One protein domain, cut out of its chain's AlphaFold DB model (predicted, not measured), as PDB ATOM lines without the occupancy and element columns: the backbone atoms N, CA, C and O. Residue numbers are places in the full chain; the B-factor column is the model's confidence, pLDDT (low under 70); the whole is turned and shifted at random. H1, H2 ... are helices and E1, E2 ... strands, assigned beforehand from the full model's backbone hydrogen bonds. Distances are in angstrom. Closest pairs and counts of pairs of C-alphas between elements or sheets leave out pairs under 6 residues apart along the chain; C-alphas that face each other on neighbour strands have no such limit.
ATOM      1  N   MET A   1     234.089 258.230 297.786       52.22
ATOM      2  CA  MET A   1     233.674 258.666 296.431       52.22
ATOM      3  C   MET A   1     234.022 257.644 295.345       52.22
ATOM      4  O   MET A   1     233.209 257.478 294.451       52.22
ATOM      5  N   LEU A   2     235.138 256.903 295.450       54.53
ATOM      6  CA  LEU A   2     235.538 255.867 294.479       54.53
ATOM      7  C   LEU A   2     234.467 254.775 294.235       54.53
ATOM      8  O   LEU A   2     234.217 254.416 293.093       54.53
ATOM      9  N   GLY A   3     233.776 254.306 295.284       58.91
ATOM     10  CA  GLY A   3     232.764 253.241 295.166       58.91
ATOM     11  C   GLY A   3     231.570 253.587 294.263       58.91
ATOM     12  O   GLY A   3     231.205 252.790 293.408       58.91
ATOM     13  N   LYS A   4     231.031 254.812 294.365       59.62
ATOM     14  CA  LYS A   4     229.898 255.262 293.531       59.62
ATOM     15  C   LYS A   4     230.275 255.430 292.056       59.62
ATOM     16  O   LYS A   4     229.440 255.256 291.177       59.62
ATOM     17  N   VAL A   5     231.536 255.775 291.785       62.38
ATOM     18  CA  VAL A   5     232.063 255.909 290.418       62.38
ATOM     19  C   VAL A   5     232.182 254.539 289.753       62.38
ATOM     20  O   VAL A   5     231.826 254.398 288.587       62.38
ATOM     21  N   VAL A   6     232.625 253.527 290.505       65.62
ATOM     22  CA  VAL A   6     232.718 252.140 290.028       65.62
ATOM     23  C   VAL A   6     231.327 251.542 289.787       65.62
ATOM     24  O   VAL A   6     231.106 250.952 288.734       65.62
ATOM     25  N   GLU A   7     230.365 251.748 290.694       65.69
ATOM     26  CA  GLU A   7     228.978 251.284 290.511       65.69
ATOM     27  C   GLU A   7     228.317 251.880 289.266       65.69
ATOM     28  O   GLU A   7     227.751 251.154 288.452       65.69
ATOM     29  N   ALA A   8     228.421 253.196 289.077       64.88
ATOM     30  CA  ALA A   8     227.802 253.868 287.939       64.88
ATOM     31  C   ALA A   8     228.403 253.407 286.596       64.88
ATOM     32  O   ALA A   8     227.722 253.365 285.571       64.88
ATOM     33  N   PHE A   9     229.668 252.991 286.612       68.69
ATOM     34  CA  PHE A   9     230.339 252.441 285.446       68.69
ATOM     35  C   PHE A   9     229.995 250.971 285.180       68.69
ATOM     36  O   PHE A   9     229.824 250.584 284.026       68.69
ATOM     37  N   LEU A  10     229.810 250.161 286.225       70.81
ATOM     38  CA  LEU A  10     229.250 248.813 286.086       70.81
ATOM     39  C   LEU A  10     227.841 248.863 285.485       70.81
ATOM     40  O   LEU A  10     227.530 248.074 284.595       70.81
ATOM     41  N   ILE A  11     227.021 249.833 285.902       71.12
ATOM     42  CA  ILE A  11     225.690 250.071 285.323       71.12
ATOM     43  C   ILE A  11     225.795 250.449 283.840       71.12
ATOM     44  O   ILE A  11     225.005 249.956 283.038       71.12
ATOM     45  N   LEU A  12     226.777 251.273 283.452       73.94
ATOM     46  CA  LEU A  12     227.012 251.607 282.044       73.94
ATOM     47  C   LEU A  12     227.358 250.365 281.217       73.94
ATOM     48  O   LEU A  12     226.776 250.169 280.153       73.94
ATOM     49  N   ILE A  13     228.280 249.528 281.704       70.69
ATOM     50  CA  ILE A  13     228.661 248.284 281.022       70.69
ATOM     51  C   ILE A  13     227.426 247.396 280.849       70.69
ATOM     52  O   ILE A  13     227.138 246.987 279.726       70.69
ATOM     53  N   LEU A  14     226.649 247.187 281.920       73.12
ATOM     54  CA  LEU A  14     225.427 246.381 281.868       73.12
ATOM     55  C   LEU A  14     224.413 246.940 280.863       73.12
ATOM     56  O   LEU A  14     223.832 246.192 280.083       73.12
ATOM     57  N   ALA A  15     224.203 248.259 280.858       72.25
ATOM     58  CA  ALA A  15     223.274 248.905 279.939       72.25
ATOM     59  C   ALA A  15     223.700 248.715 278.477       72.25
ATOM     60  O   ALA A  15     222.852 248.445 277.625       72.25
ATOM     61  N   ILE A  16     225.001 248.807 278.183       71.25
ATOM     62  CA  ILE A  16     225.504 248.583 276.826       71.25
ATOM     63  C   ILE A  16     225.410 247.105 276.448       71.25
ATOM     64  O   ILE A  16     225.034 246.813 275.319       71.25
ATOM     65  N   GLU A  17     225.696 246.173 277.358       69.81
ATOM     66  CA  GLU A  17     225.533 244.739 277.095       69.81
ATOM     67  C   GLU A  17     224.074 244.374 276.803       69.81
ATOM     68  O   GLU A  17     223.796 243.679 275.825       69.81
ATOM     69  N   VAL A  18     223.126 244.900 277.584       73.12
ATOM     70  CA  VAL A  18     221.688 244.709 277.338       73.12
ATOM     71  C   VAL A  18     221.282 245.318 275.996       73.12
ATOM     72  O   VAL A  18     220.606 244.666 275.197       73.12
ATOM     73  N   PHE A  19     221.728 246.541 275.700       71.38
ATOM     74  CA  PHE A  19     221.432 247.192 274.425       71.38
ATOM     75  C   PHE A  19     222.036 246.426 273.239       71.38
ATOM     76  O   PHE A  19     221.386 246.219 272.216       71.38
ATOM     77  N   ALA A  20     223.252 245.917 273.402       68.19
ATOM     78  CA  ALA A  20     223.915 245.072 272.427       68.19
ATOM     79  C   ALA A  20     223.194 243.740 272.196       68.19
ATOM     80  O   ALA A  20     223.088 243.302 271.050       68.19
ATOM     81  N   MET A  21     222.663 243.108 273.248       69.31
ATOM     82  CA  MET A  21     221.833 241.908 273.109       69.31
ATOM     83  C   MET A  21     220.568 242.198 272.302       69.31
ATOM     84  O   MET A  21     220.255 241.439 271.386       69.31
ATOM     85  N   LEU A  22     219.880 243.313 272.571       71.31
ATOM     86  CA  LEU A  22     218.698 243.720 271.799       71.31
ATOM     87  C   LEU A  22     219.035 243.901 270.313       71.31
ATOM     88  O   LEU A  22     218.336 243.385 269.439       71.31
ATOM     89  N   LEU A  23     220.154 244.562 270.016       72.75
ATOM     90  CA  LEU A  23     220.642 244.726 268.645       72.75
ATOM     91  C   LEU A  23     221.092 243.402 268.007       72.75
ATOM     92  O   LEU A  23     220.982 243.235 266.790       72.75
ATOM     93  N   SER A  24     221.556 242.440 268.807       70.06
ATOM     94  CA  SER A  24     221.854 241.083 268.344       70.06
ATOM     95  C   SER A  24     220.602 240.284 268.018       70.06
ATOM     96  O   SER A  24     220.633 239.508 267.061       70.06
ATOM     97  N   MET A  25     219.499 240.469 268.748       69.44
ATOM     98  CA  MET A  25     218.204 239.874 268.391       69.44
ATOM     99  C   MET A  25     217.664 240.473 267.089       69.44
ATOM    100  O   MET A  25     217.114 239.755 266.258       69.44
ATOM    101  N   ALA A  26     217.914 241.764 266.861       72.31
ATOM    102  CA  ALA A  26     217.620 242.439 265.599       72.31
ATOM    103  C   ALA A  26     218.594 242.077 264.454       72.31
ATOM    104  O   ALA A  26     218.459 242.606 263.354       72.31
ATOM    105  N   SER A  27     219.564 241.177 264.681       76.81
ATOM    106  CA  SER A  27     220.585 240.765 263.701       76.81
ATOM    107  C   SER A  27     221.424 241.920 263.141       76.81
ATOM    108  O   SER A  27     221.811 241.903 261.976       76.81
ATOM    109  N   ILE A  28     221.723 242.923 263.972       76.88
ATOM    110  CA  ILE A  28     222.527 244.090 263.581       76.88
ATOM    111  C   ILE A  28     223.992 243.902 263.995       76.88
ATOM    112  O   ILE A  28     224.908 244.118 263.203       76.88
ATOM    113  N   ILE A  29     224.228 243.443 265.226       80.25
ATOM    114  CA  ILE A  29     225.571 243.181 265.759       80.25
ATOM    115  C   ILE A  29     225.619 241.834 266.481       80.25
ATOM    116  O   ILE A  29     224.615 241.385 267.017       80.25
ATOM    117  N   LYS A  30     226.776 241.175 266.520       80.81
ATOM    118  CA  LYS A  30     226.999 239.934 267.280       80.81
ATOM    119  C   LYS A  30     228.282 240.004 268.098       80.81
ATOM    120  O   LYS A  30     229.219 240.705 267.727       80.81
ATOM    121  N   GLY A  31     228.329 239.225 269.180       75.44
ATOM    122  CA  GLY A  31     229.545 239.026 269.971       75.44
ATOM    123  C   GLY A  31     230.091 240.319 270.572       75.44
ATOM    124  O   GLY A  31     231.286 240.581 270.459       75.44
ATOM    125  N   VAL A  32     229.214 241.144 271.154       78.81
ATOM    126  CA  VAL A  32     229.643 242.373 271.826       78.81
ATOM    127  C   VAL A  32     230.368 242.021 273.115       78.81
ATOM    128  O   VAL A  32     229.852 241.266 273.934       78.81
ATOM    129  N   SER A  33     231.565 242.572 273.288       81.00
ATOM    130  CA  SER A  33     232.351 242.439 274.510       81.00
ATOM    131  C   SER A  33     232.907 243.794 274.903       81.00
ATOM    132  O   SER A  33     233.519 244.486 274.083       81.00
ATOM    133  N   ILE A  34     232.689 244.168 276.162       80.81
ATOM    134  CA  ILE A  34     233.200 245.404 276.740       80.81
ATOM    135  C   ILE A  34     234.033 245.033 277.944       80.81
ATOM    136  O   ILE A  34     233.571 244.377 278.872       80.81
ATOM    137  N   THR A  35     235.288 245.452 277.919       79.44
ATOM    138  CA  THR A  35     236.214 245.223 279.020       79.44
ATOM    139  C   THR A  35     236.866 246.530 279.386       79.44
ATOM    140  O   THR A  35     237.217 247.337 278.523       79.44
ATOM    141  N   VAL A  36     237.009 246.749 280.686       78.38
ATOM    142  CA  VAL A  36     237.673 247.933 281.208       78.38
ATOM    143  C   VAL A  36     238.680 247.476 282.227       78.38
ATOM    144  O   VAL A  36     238.333 246.823 283.206       78.38
ATOM    145  N   ASN A  37     239.938 247.778 281.946       81.69
ATOM    146  CA  ASN A  37     241.048 247.444 282.810       81.69
ATOM    147  C   ASN A  37     241.696 248.728 283.321       81.69
ATOM    148  O   ASN A  37     241.684 249.745 282.630       81.69
ATOM    149  N   GLN A  38     242.281 248.675 284.511       81.62
ATOM    150  CA  GLN A  38     243.052 249.776 285.066       81.62
ATOM    151  C   GLN A  38     244.468 249.291 285.371       81.62
ATOM    152  O   GLN A  38     244.660 248.353 286.141       81.62
ATOM    153  N   VAL A  39     245.463 249.960 284.792       83.69
ATOM    154  CA  VAL A  39     246.879 249.734 285.103       83.69
ATOM    155  C   VAL A  39     247.474 251.062 285.559       83.69
ATOM    156  O   VAL A  39     247.634 251.998 284.775       83.69
ATOM    157  N   GLY A  40     247.753 251.170 286.859       86.50
ATOM    158  CA  GLY A  40     248.148 252.435 287.482       86.50
ATOM    159  C   GLY A  40     247.054 253.499 287.340       86.50
ATOM    160  O   GLY A  40     245.917 253.290 287.761       86.50
ATOM    161  N   ASN A  41     247.393 254.631 286.717       85.50
ATOM    162  CA  ASN A  41     246.474 255.753 286.483       85.50
ATOM    163  C   ASN A  41     245.808 255.725 285.096       85.50
ATOM    164  O   ASN A  41     245.178 256.707 284.712       85.50
ATOM    165  N   ILE A  42     245.975 254.646 284.323       82.38
ATOM    166  CA  ILE A  42     245.405 254.519 282.978       82.38
ATOM    167  C   ILE A  42     244.264 253.505 283.006       82.38
ATOM    168  O   ILE A  42     244.446 252.356 283.411       82.38
ATOM    169  N   TYR A  43     243.104 253.941 282.530       83.88
ATOM    170  CA  TYR A  43     241.949 253.118 282.213       83.88
ATOM    171  C   TYR A  43     241.987 252.742 280.733       83.88
ATOM    172  O   TYR A  43     242.020 253.611 279.860       83.88
ATOM    173  N   THR A  44     241.967 251.446 280.450       86.12
ATOM    174  CA  THR A  44     241.877 250.883 279.104       86.12
ATOM    175  C   THR A  44     240.483 250.321 278.904       86.12
ATOM    176  O   THR A  44     240.142 249.294 279.488       86.12
ATOM    177  N   THR A  45     239.684 250.957 278.055       83.31
ATOM    178  CA  THR A  45     238.377 250.451 277.629       83.31
ATOM    179  C   THR A  45     238.511 249.805 276.259       83.31
ATOM    180  O   THR A  45     238.927 250.453 275.300       83.31
ATOM    181  N   ARG A  46     238.148 248.528 276.156       87.12
ATOM    182  CA  ARG A  46     238.064 247.787 274.898       87.12
ATOM    183  C   ARG A  46     236.613 247.410 274.634       87.12
ATOM    184  O   ARG A  46     235.994 246.754 275.464       87.12
ATOM    185  N   ILE A  47     236.116 247.784 273.463       86.38
ATOM    186  CA  ILE A  47     234.774 247.466 272.970       86.38
ATOM    187  C   ILE A  47     234.948 246.722 271.654       86.38
ATOM    188  O   ILE A  47     235.477 247.290 270.703       86.38
ATOM    189  N   CYS A  48     234.526 245.468 271.596       87.81
ATOM    190  CA  CYS A  48     234.590 244.637 270.401       87.81
ATOM    191  C   CYS A  48     233.186 244.227 269.976       87.81
ATOM    192  O   CYS A  48     232.365 243.919 270.837       87.81
ATOM    193  N   LEU A  49     232.920 244.198 268.670       88.62
ATOM    194  CA  LEU A  49     231.693 243.633 268.114       88.62
ATOM    195  C   LEU A  49     231.890 243.164 266.673       88.62
ATOM    196  O   LEU A  49     232.809 243.591 265.973       88.62
ATOM    197  N   SER A  50     230.993 242.292 266.229       88.88
ATOM    198  CA  SER A  50     230.856 241.875 264.837       88.88
ATOM    199  C   SER A  50     229.642 242.545 264.211       88.88
ATOM    200  O   SER A  50     228.531 242.414 264.726       88.88
ATOM    201  N   ASN A  51     229.842 243.270 263.114       89.81
ATOM    202  CA  ASN A  51     228.762 243.847 262.335       89.81
ATOM    203  C   ASN A  51     228.154 242.772 261.429       89.81
ATOM    204  O   ASN A  51     228.797 242.295 260.495       89.81
ATOM    205  N   VAL A  52     226.903 242.408 261.694       87.94
ATOM    206  CA  VAL A  52     226.132 241.465 260.868       87.94
ATOM    207  C   VAL A  52     225.018 242.161 260.082       87.94
ATOM    208  O   VAL A  52     224.314 241.512 259.311       87.94
ATOM    209  N   ALA A  53     224.877 243.478 260.242       83.06
ATOM    210  CA  ALA A  53     223.925 244.286 259.506       83.06
ATOM    211  C   ALA A  53     224.395 244.516 258.058       83.06
ATOM    212  O   ALA A  53     225.595 244.602 257.797       83.06
ATOM    213  N   PRO A  54     223.469 244.751 257.111       85.69
ATOM    214  CA  PRO A  54     223.799 245.182 255.750       85.69
ATOM    215  C   PRO A  54     224.217 246.667 255.667       85.69
ATOM    216  O   PRO A  54     224.238 247.244 254.584       85.69
ATOM    217  N   MET A  55     224.524 247.309 256.798       86.88
ATOM    218  CA  MET A  55     224.904 248.722 256.894       86.88
ATOM    219  C   MET A  55     226.122 248.905 257.799       86.88
ATOM    220  O   MET A  55     226.468 248.011 258.567       86.88
ATOM    221  N   ASN A  56     226.759 250.073 257.734       88.44
ATOM    222  CA  ASN A  56     227.904 250.387 258.585       88.44
ATOM    223  C   ASN A  56     227.481 250.571 260.049       88.44
ATOM    224  O   ASN A  56     226.461 251.203 260.341       88.44
ATOM    225  N   VAL A  57     228.317 250.064 260.953       88.12
ATOM    226  CA  VAL A  57     228.173 250.225 262.402       88.12
ATOM    227  C   VAL A  57     229.394 250.958 262.941       88.12
ATOM    228  O   VAL A  57     230.523 250.516 262.752       88.12
ATOM    229  N   GLY A  58     229.179 252.086 263.604       88.31
ATOM    230  CA  GLY A  58     230.209 252.853 264.287       88.31
ATOM    231  C   GLY A  58     230.235 252.568 265.786       88.31
ATOM    232  O   GLY A  58     229.193 252.471 266.431       88.31
ATOM    233  N   ILE A  59     231.434 252.481 266.348       88.38
ATOM    234  CA  ILE A  59     231.677 252.436 267.788       88.38
ATOM    235  C   ILE A  59     232.485 253.672 268.127       88.38
ATOM    236  O   ILE A  59     233.547 253.883 267.542       88.38
ATOM    237  N   TYR A  60     232.016 254.456 269.086       86.25
ATOM    238  CA  TYR A  60     232.707 255.651 269.545       86.25
ATOM    239  C   TYR A  60     232.793 255.650 271.065       86.25
ATOM    240  O   TYR A  60     231.840 255.285 271.751       86.25
ATOM    241  N   ALA A  61     233.928 256.079 271.599       81.50
ATOM    242  CA  ALA A  61     234.127 256.270 273.026       81.50
ATOM    243  C   ALA A  61     235.045 257.481 273.236       81.50
ATOM    244  O   ALA A  61     236.188 257.502 272.766       81.50
ATOM    245  N   GLY A  62     234.526 258.520 273.896       79.62
ATOM    246  CA  GLY A  62     235.162 259.838 273.902       79.62
ATOM    247  C   GLY A  62     235.329 260.400 272.482       79.62
ATOM    248  O   GLY A  62     234.370 260.458 271.717       79.62
ATOM    249  N   SER A  63     236.551 260.810 272.130       81.44
ATOM    250  CA  SER A  63     236.920 261.300 270.791       81.44
ATOM    251  C   SER A  63     237.402 260.204 269.832       81.44
ATOM    252  O   SER A  63     237.672 260.487 268.665       81.44
ATOM    253  N   SER A  64     237.521 258.963 270.305       87.19
ATOM    254  CA  SER A  64     237.991 257.832 269.507       87.19
ATOM    255  C   SER A  64     236.813 257.077 268.908       87.19
ATOM    256  O   SER A  64     235.793 256.881 269.571       87.19
ATOM    257  N   GLY A  65     236.960 256.592 267.677       89.31
ATOM    258  CA  GLY A  65     235.930 255.782 267.044       89.31
ATOM    259  C   GLY A  65     236.436 254.891 265.923       89.31
ATOM    260  O   GLY A  65     237.520 255.098 265.381       89.31
ATOM    261  N   VAL A  66     235.635 253.886 265.592       90.56
ATOM    262  CA  VAL A  66     235.869 252.948 264.493       90.56
ATOM    263  C   VAL A  66     234.552 252.664 263.783       90.56
ATOM    264  O   VAL A  66     233.518 252.517 264.432       90.56
ATOM    265  N   MET A  67     234.584 252.577 262.454       91.00
ATOM    266  CA  MET A  67     233.456 252.104 261.653       91.00
ATOM    267  C   MET A  67     233.732 250.702 261.121       91.00
ATOM    268  O   MET A  67     234.811 250.426 260.600       91.00
ATOM    269  N   LEU A  68     232.735 249.837 261.244       91.12
ATOM    270  CA  LEU A  68     232.739 248.455 260.793       91.12
ATOM    271  C   LEU A  68     231.762 248.320 259.630       91.12
ATOM    272  O   LEU A  68     230.571 248.606 259.771       91.12
ATOM    273  N   HIS A  69     232.263 247.872 258.486       91.31
ATOM    274  CA  HIS A  69     231.446 247.565 257.314       91.31
ATOM    275  C   HIS A  69     230.676 246.250 257.521       91.31
ATOM    276  O   HIS A  69     231.014 245.483 258.430       91.31
ATOM    277  N   PRO A  70     229.646 245.966 256.702       89.94
ATOM    278  CA  PRO A  70     228.904 244.712 256.776       89.94
ATOM    279  C   PRO A  70     229.822 243.485 256.785       89.94
ATOM    280  O   PRO A  70     230.717 243.358 255.949       89.94
ATOM    281  N   GLY A  71     229.611 242.590 257.750       88.75
ATOM    282  CA  GLY A  71     230.396 241.366 257.931       88.75
ATOM    283  C   GLY A  71     231.739 241.553 258.644       88.75
ATOM    284  O   GLY A  71     232.453 240.569 258.841       88.75
ATOM    285  N   GLN A  72     232.112 242.776 259.037       92.44
ATOM    286  CA  GLN A  72     233.380 243.025 259.720       92.44
ATOM    287  C   GLN A  72     233.271 242.858 261.232       92.44
ATOM    288  O   GLN A  72     232.364 243.375 261.881       92.44
ATOM    289  N   TYR A  73     234.279 242.209 261.803       91.50
ATOM    290  CA  TYR A  73     234.573 242.270 263.227       91.50
ATOM    291  C   TYR A  73     235.597 243.366 263.502       91.50
ATOM    292  O   TYR A  73     236.573 243.507 262.763       91.50
ATOM    293  N   GLY A  74     235.419 244.106 264.593       90.06
ATOM    294  CA  GLY A  74     236.440 245.039 265.039       90.06
ATOM    295  C   GLY A  74     236.305 245.451 266.490       90.06
ATOM    296  O   GLY A  74     235.302 245.197 267.157       90.06
ATOM    297  N   CYS A  75     237.372 246.084 266.970       90.50
ATOM    298  CA  CYS A  75     237.494 246.536 268.341       90.50
ATOM    299  C   CYS A  75     237.970 247.983 268.390       90.50
ATOM    300  O   CYS A  75     238.951 248.339 267.739       90.50
ATOM    301  N   LEU A  76     237.334 248.780 269.238       90.56
ATOM    302  CA  LEU A  76     237.850 250.061 269.687       90.56
ATOM    303  C   LEU A  76     238.585 249.852 271.013       90.56
ATOM    304  O   LEU A  76     238.016 249.289 271.946       90.56
ATOM    305  N   VAL A  77     239.836 250.302 271.100       90.31
ATOM    306  CA  VAL A  77     240.602 250.331 272.353       90.31
ATOM    307  C   VAL A  77     240.959 251.774 272.660       90.31
ATOM    308  O   VAL A  77     241.596 252.443 271.850       90.31
ATOM    309  N   VAL A  78     240.551 252.252 273.831       88.12
ATOM    310  CA  VAL A  78     240.797 253.616 274.292       88.12
ATOM    311  C   VAL A  78     241.541 253.562 275.614       88.12
ATOM    312  O   VAL A  78     241.088 252.915 276.554       88.12
ATOM    313  N   ASN A  79     242.674 254.257 275.678       88.19
ATOM    314  CA  ASN A  79     243.435 254.463 276.903       88.19
ATOM    315  C   ASN A  79     243.218 255.897 277.375       88.19
ATOM    316  O   ASN A  79     243.390 256.832 276.596       88.19
ATOM    317  N   SER A  80     242.851 256.071 278.638       82.50
ATOM    318  CA  SER A  80     242.565 257.382 279.215       82.50
ATOM    319  C   SER A  80     243.027 257.441 280.664       82.50
ATOM    320  O   SER A  80     242.975 256.449 281.383       82.50
ATOM    321  N   THR A  81     243.451 258.615 281.126       84.19
ATOM    322  CA  THR A  81     243.738 258.851 282.552       84.19
ATOM    323  C   THR A  81     242.471 259.081 283.377       84.19
ATOM    324  O   THR A  81     242.528 259.271 284.589       84.19
ATOM    325  N   GLN A  82     241.316 259.100 282.715       78.38
ATOM    326  CA  GLN A  82     239.995 259.236 283.312       78.38
ATOM    327  C   GLN A  82     239.105 258.100 282.821       78.38
ATOM    328  O   GLN A  82     239.212 257.667 281.672       78.38
ATOM    329  N   LEU A  83     238.201 257.647 283.684       73.31
ATOM    330  CA  LEU A  83     237.167 256.702 283.292       73.31
ATOM    331  C   LEU A  83     236.310 257.330 282.182       73.31
ATOM    332  O   LEU A  83     235.888 258.481 282.307       73.31
ATOM    333  N   LEU A  84     236.069 256.598 281.093       73.62
ATOM    334  CA  LEU A  84     235.221 257.101 280.014       73.62
ATOM    335  C   LEU A  84     233.800 257.294 280.535       73.62
ATOM    336  O   LEU A  84     233.206 256.383 281.103       73.62
ATOM    337  N   SER A  85     233.247 258.484 280.337       67.88
ATOM    338  CA  SER A  85     231.892 258.794 280.783       67.88
ATOM    339  C   SER A  85     230.838 258.419 279.751       67.88
ATOM    340  O   SER A  85     229.664 258.403 280.097       67.88
ATOM    341  N   ASN A  86     231.208 258.127 278.501       75.88
ATOM    342  CA  ASN A  86     230.254 257.815 277.445       75.88
ATOM    343  C   ASN A  86     230.792 256.860 276.370       75.88
ATOM    344  O   ASN A  86     231.970 256.874 276.006       75.88
ATOM    345  N   ILE A  87     229.877 256.057 275.829       77.38
ATOM    346  CA  ILE A  87     230.077 255.163 274.689       77.38
ATOM    347  C   ILE A  87     228.889 255.353 273.745       77.38
ATOM    348  O   ILE A  87     227.740 255.402 274.179       77.38
ATOM    349  N   THR A  88     229.158 255.474 272.448       82.88
ATOM    350  CA  THR A  88     228.134 255.617 271.410       82.88
ATOM    351  C   THR A  88     228.224 254.480 270.410       82.88
ATOM    352  O   THR A  88     229.291 254.206 269.862       82.88
ATOM    353  N   LEU A  89     227.083 253.855 270.145       80.81
ATOM    354  CA  LEU A  89     226.883 252.927 269.042       80.81
ATOM    355  C   LEU A  89     226.093 253.650 267.950       80.81
ATOM    356  O   LEU A  89     224.979 254.116 268.185       80.81
ATOM    357  N   ALA A  90     226.687 253.755 266.768       83.31
ATOM    358  CA  ALA A  90     226.067 254.325 265.580       83.31
ATOM    359  C   ALA A  90     225.692 253.202 264.616       83.31
ATOM    360  O   ALA A  90     226.528 252.366 264.284       83.31
ATOM    361  N   ILE A  91     224.450 253.166 264.155       78.00
ATOM    362  CA  ILE A  91     223.930 252.145 263.246       78.00
ATOM    363  C   ILE A  91     223.128 252.871 262.171       78.00
ATOM    364  O   ILE A  91     222.006 253.321 262.415       78.00
ATOM    365  N   GLY A  92     223.708 253.018 260.980       73.06
ATOM    366  CA  GLY A  92     223.091 253.801 259.909       73.06
ATOM    367  C   GLY A  92     222.776 255.238 260.353       73.06
ATOM    368  O   GLY A  92     223.687 256.027 260.580       73.06
ATOM    369  N   LEU A  93     221.485 255.570 260.471       69.69
ATOM    370  CA  LEU A  93     220.991 256.893 260.896       69.69
ATOM    371  C   LEU A  93     220.725 257.006 262.408       69.69
ATOM    372  O   LEU A  93     220.375 258.083 262.889       69.69
ATOM    373  N   LEU A  94     220.851 255.912 263.160       74.81
ATOM    374  CA  LEU A  94     220.574 255.872 264.594       74.81
ATOM    375  C   LEU A  94     221.878 255.937 265.383       74.81
ATOM    376  O   LEU A  94     222.727 255.061 265.250       74.81
ATOM    377  N   ASN A  95     222.002 256.935 266.254       78.19
ATOM    378  CA  ASN A  95     223.098 257.034 267.213       78.19
ATOM    379  C   ASN A  95     222.542 256.858 268.620       78.19
ATOM    380  O   ASN A  95     221.705 257.643 269.063       78.19
ATOM    381  N   VAL A  96     223.024 255.841 269.325       75.88
ATOM    382  CA  VAL A  96     222.683 255.606 270.726       75.88
ATOM    383  C   VAL A  96     223.920 255.834 271.568       75.88
ATOM    384  O   VAL A  96     224.874 255.060 271.519       75.88
TER     385      VAL A  96
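Overview. This is residues 1 to 96 of the 104 residues of an uncharacterized protein of Caldivirga sp (UniProt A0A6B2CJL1). Two small antiparallel sheets make a sandwich, partly face to face, with their strands nearly in line, and one long helix, H1, lies lengthwise beside the gap between E1 of one sheet and E6 of the other. The sheets come together along E4 and E5 and spread toward E1 and E6, and the helix runs along E1, near E6. The printed part has 96 residues, with one named helix and seven named strands in the order H1, E1 to E7; one sheet has the order E4, E3, E6, E7 and the other E1, E2, E5. The class is mixed, helices and strands. The whole is compact, with a radius of gyration of the C-alphas of 13.5 A, and has the outline of a rod, spanning 43 by 21 by 21 A.

Along the chain. Find C-alpha 2 at (235.538, 255.867, 294.479); from there H1 runs through residues 2 to 25, 35.2 A from first to last C-alpha. After a tight link, E1, residues 29 to 39, begins at C-alpha 29 at (225.571, 243.181, 265.759) and covers 29.5 A, the longest strand by residues. E2, residues 42 to 51, comes back over 28.6 A. Then come E3, residues 57 to 61, of 13.6 A, and E4, residues 64 to 68, of 13.8 A. E5, residues 73 to 80, is 23.4 A long, and E6, residues 86 to 91, is 16.5 A long. The short E7, residues 94 to 96, ends at C-alpha 96 at (222.683, 255.606, 270.726).

Arrangement. Look first at the hairpin E1 and E2, antiparallel at 171 degrees, where N 33 and O 48 are 2.9 A apart, within hydrogen-bond range. On the other side of E2 you find E5, antiparallel at 165 degrees, with N 45 and O 78 at 2.8 A. In the second sheet, E3 and E4 form a hairpin at 166 degrees, with N 59 and O 66 at 2.8 A. E3 and E6 are antiparallel at 170 degrees, with N 58 and O 90 at 2.8 A. E6 and E7 form a hairpin at 160 degrees, with N 91 and O 94 at 2.8 A. The two sheets form a sandwich, two sheets face to face: their facing parts are 8.8 A centre to centre, their best planes are 29 degrees apart, and the strands of the one stand at 12 degrees to those of the other. The closest C-alphas of E4 and E5 are those of Val 66 and Leu 76, 6.3 A apart, while E1 and E6 are apart. H1 is on the sheet E1, E2, E5 at a height of 9.5 A over the sheet; it lies over E1 and runs along the strands, at 7 degrees to E1 on the local plane. The closest C-alphas of H1 and E1 are those of Ser 24 and Lys 30, at 5.4 A. H1 only grazes the other sheet, with its residues 9 to 23, and H1 and E6 are near each other, with 10 pairs of C-alphas within 10 A. In H1 every O i to N i+4 pair is within hydrogen-bond range.

Size, cuts and confidence. The two C-alphas farthest apart are those of Met 1 and Pro 54, at 44.0 A. The printed part begins at the chain's first residue and has no cut, and each link between named elements is tight. The mean pLDDT of the printed part is 79.3; look for low confidence, under 70, at residues 1 to 9, 17, 20 to 21, 25, 85 and 93. H1 has a mean pLDDT of 68.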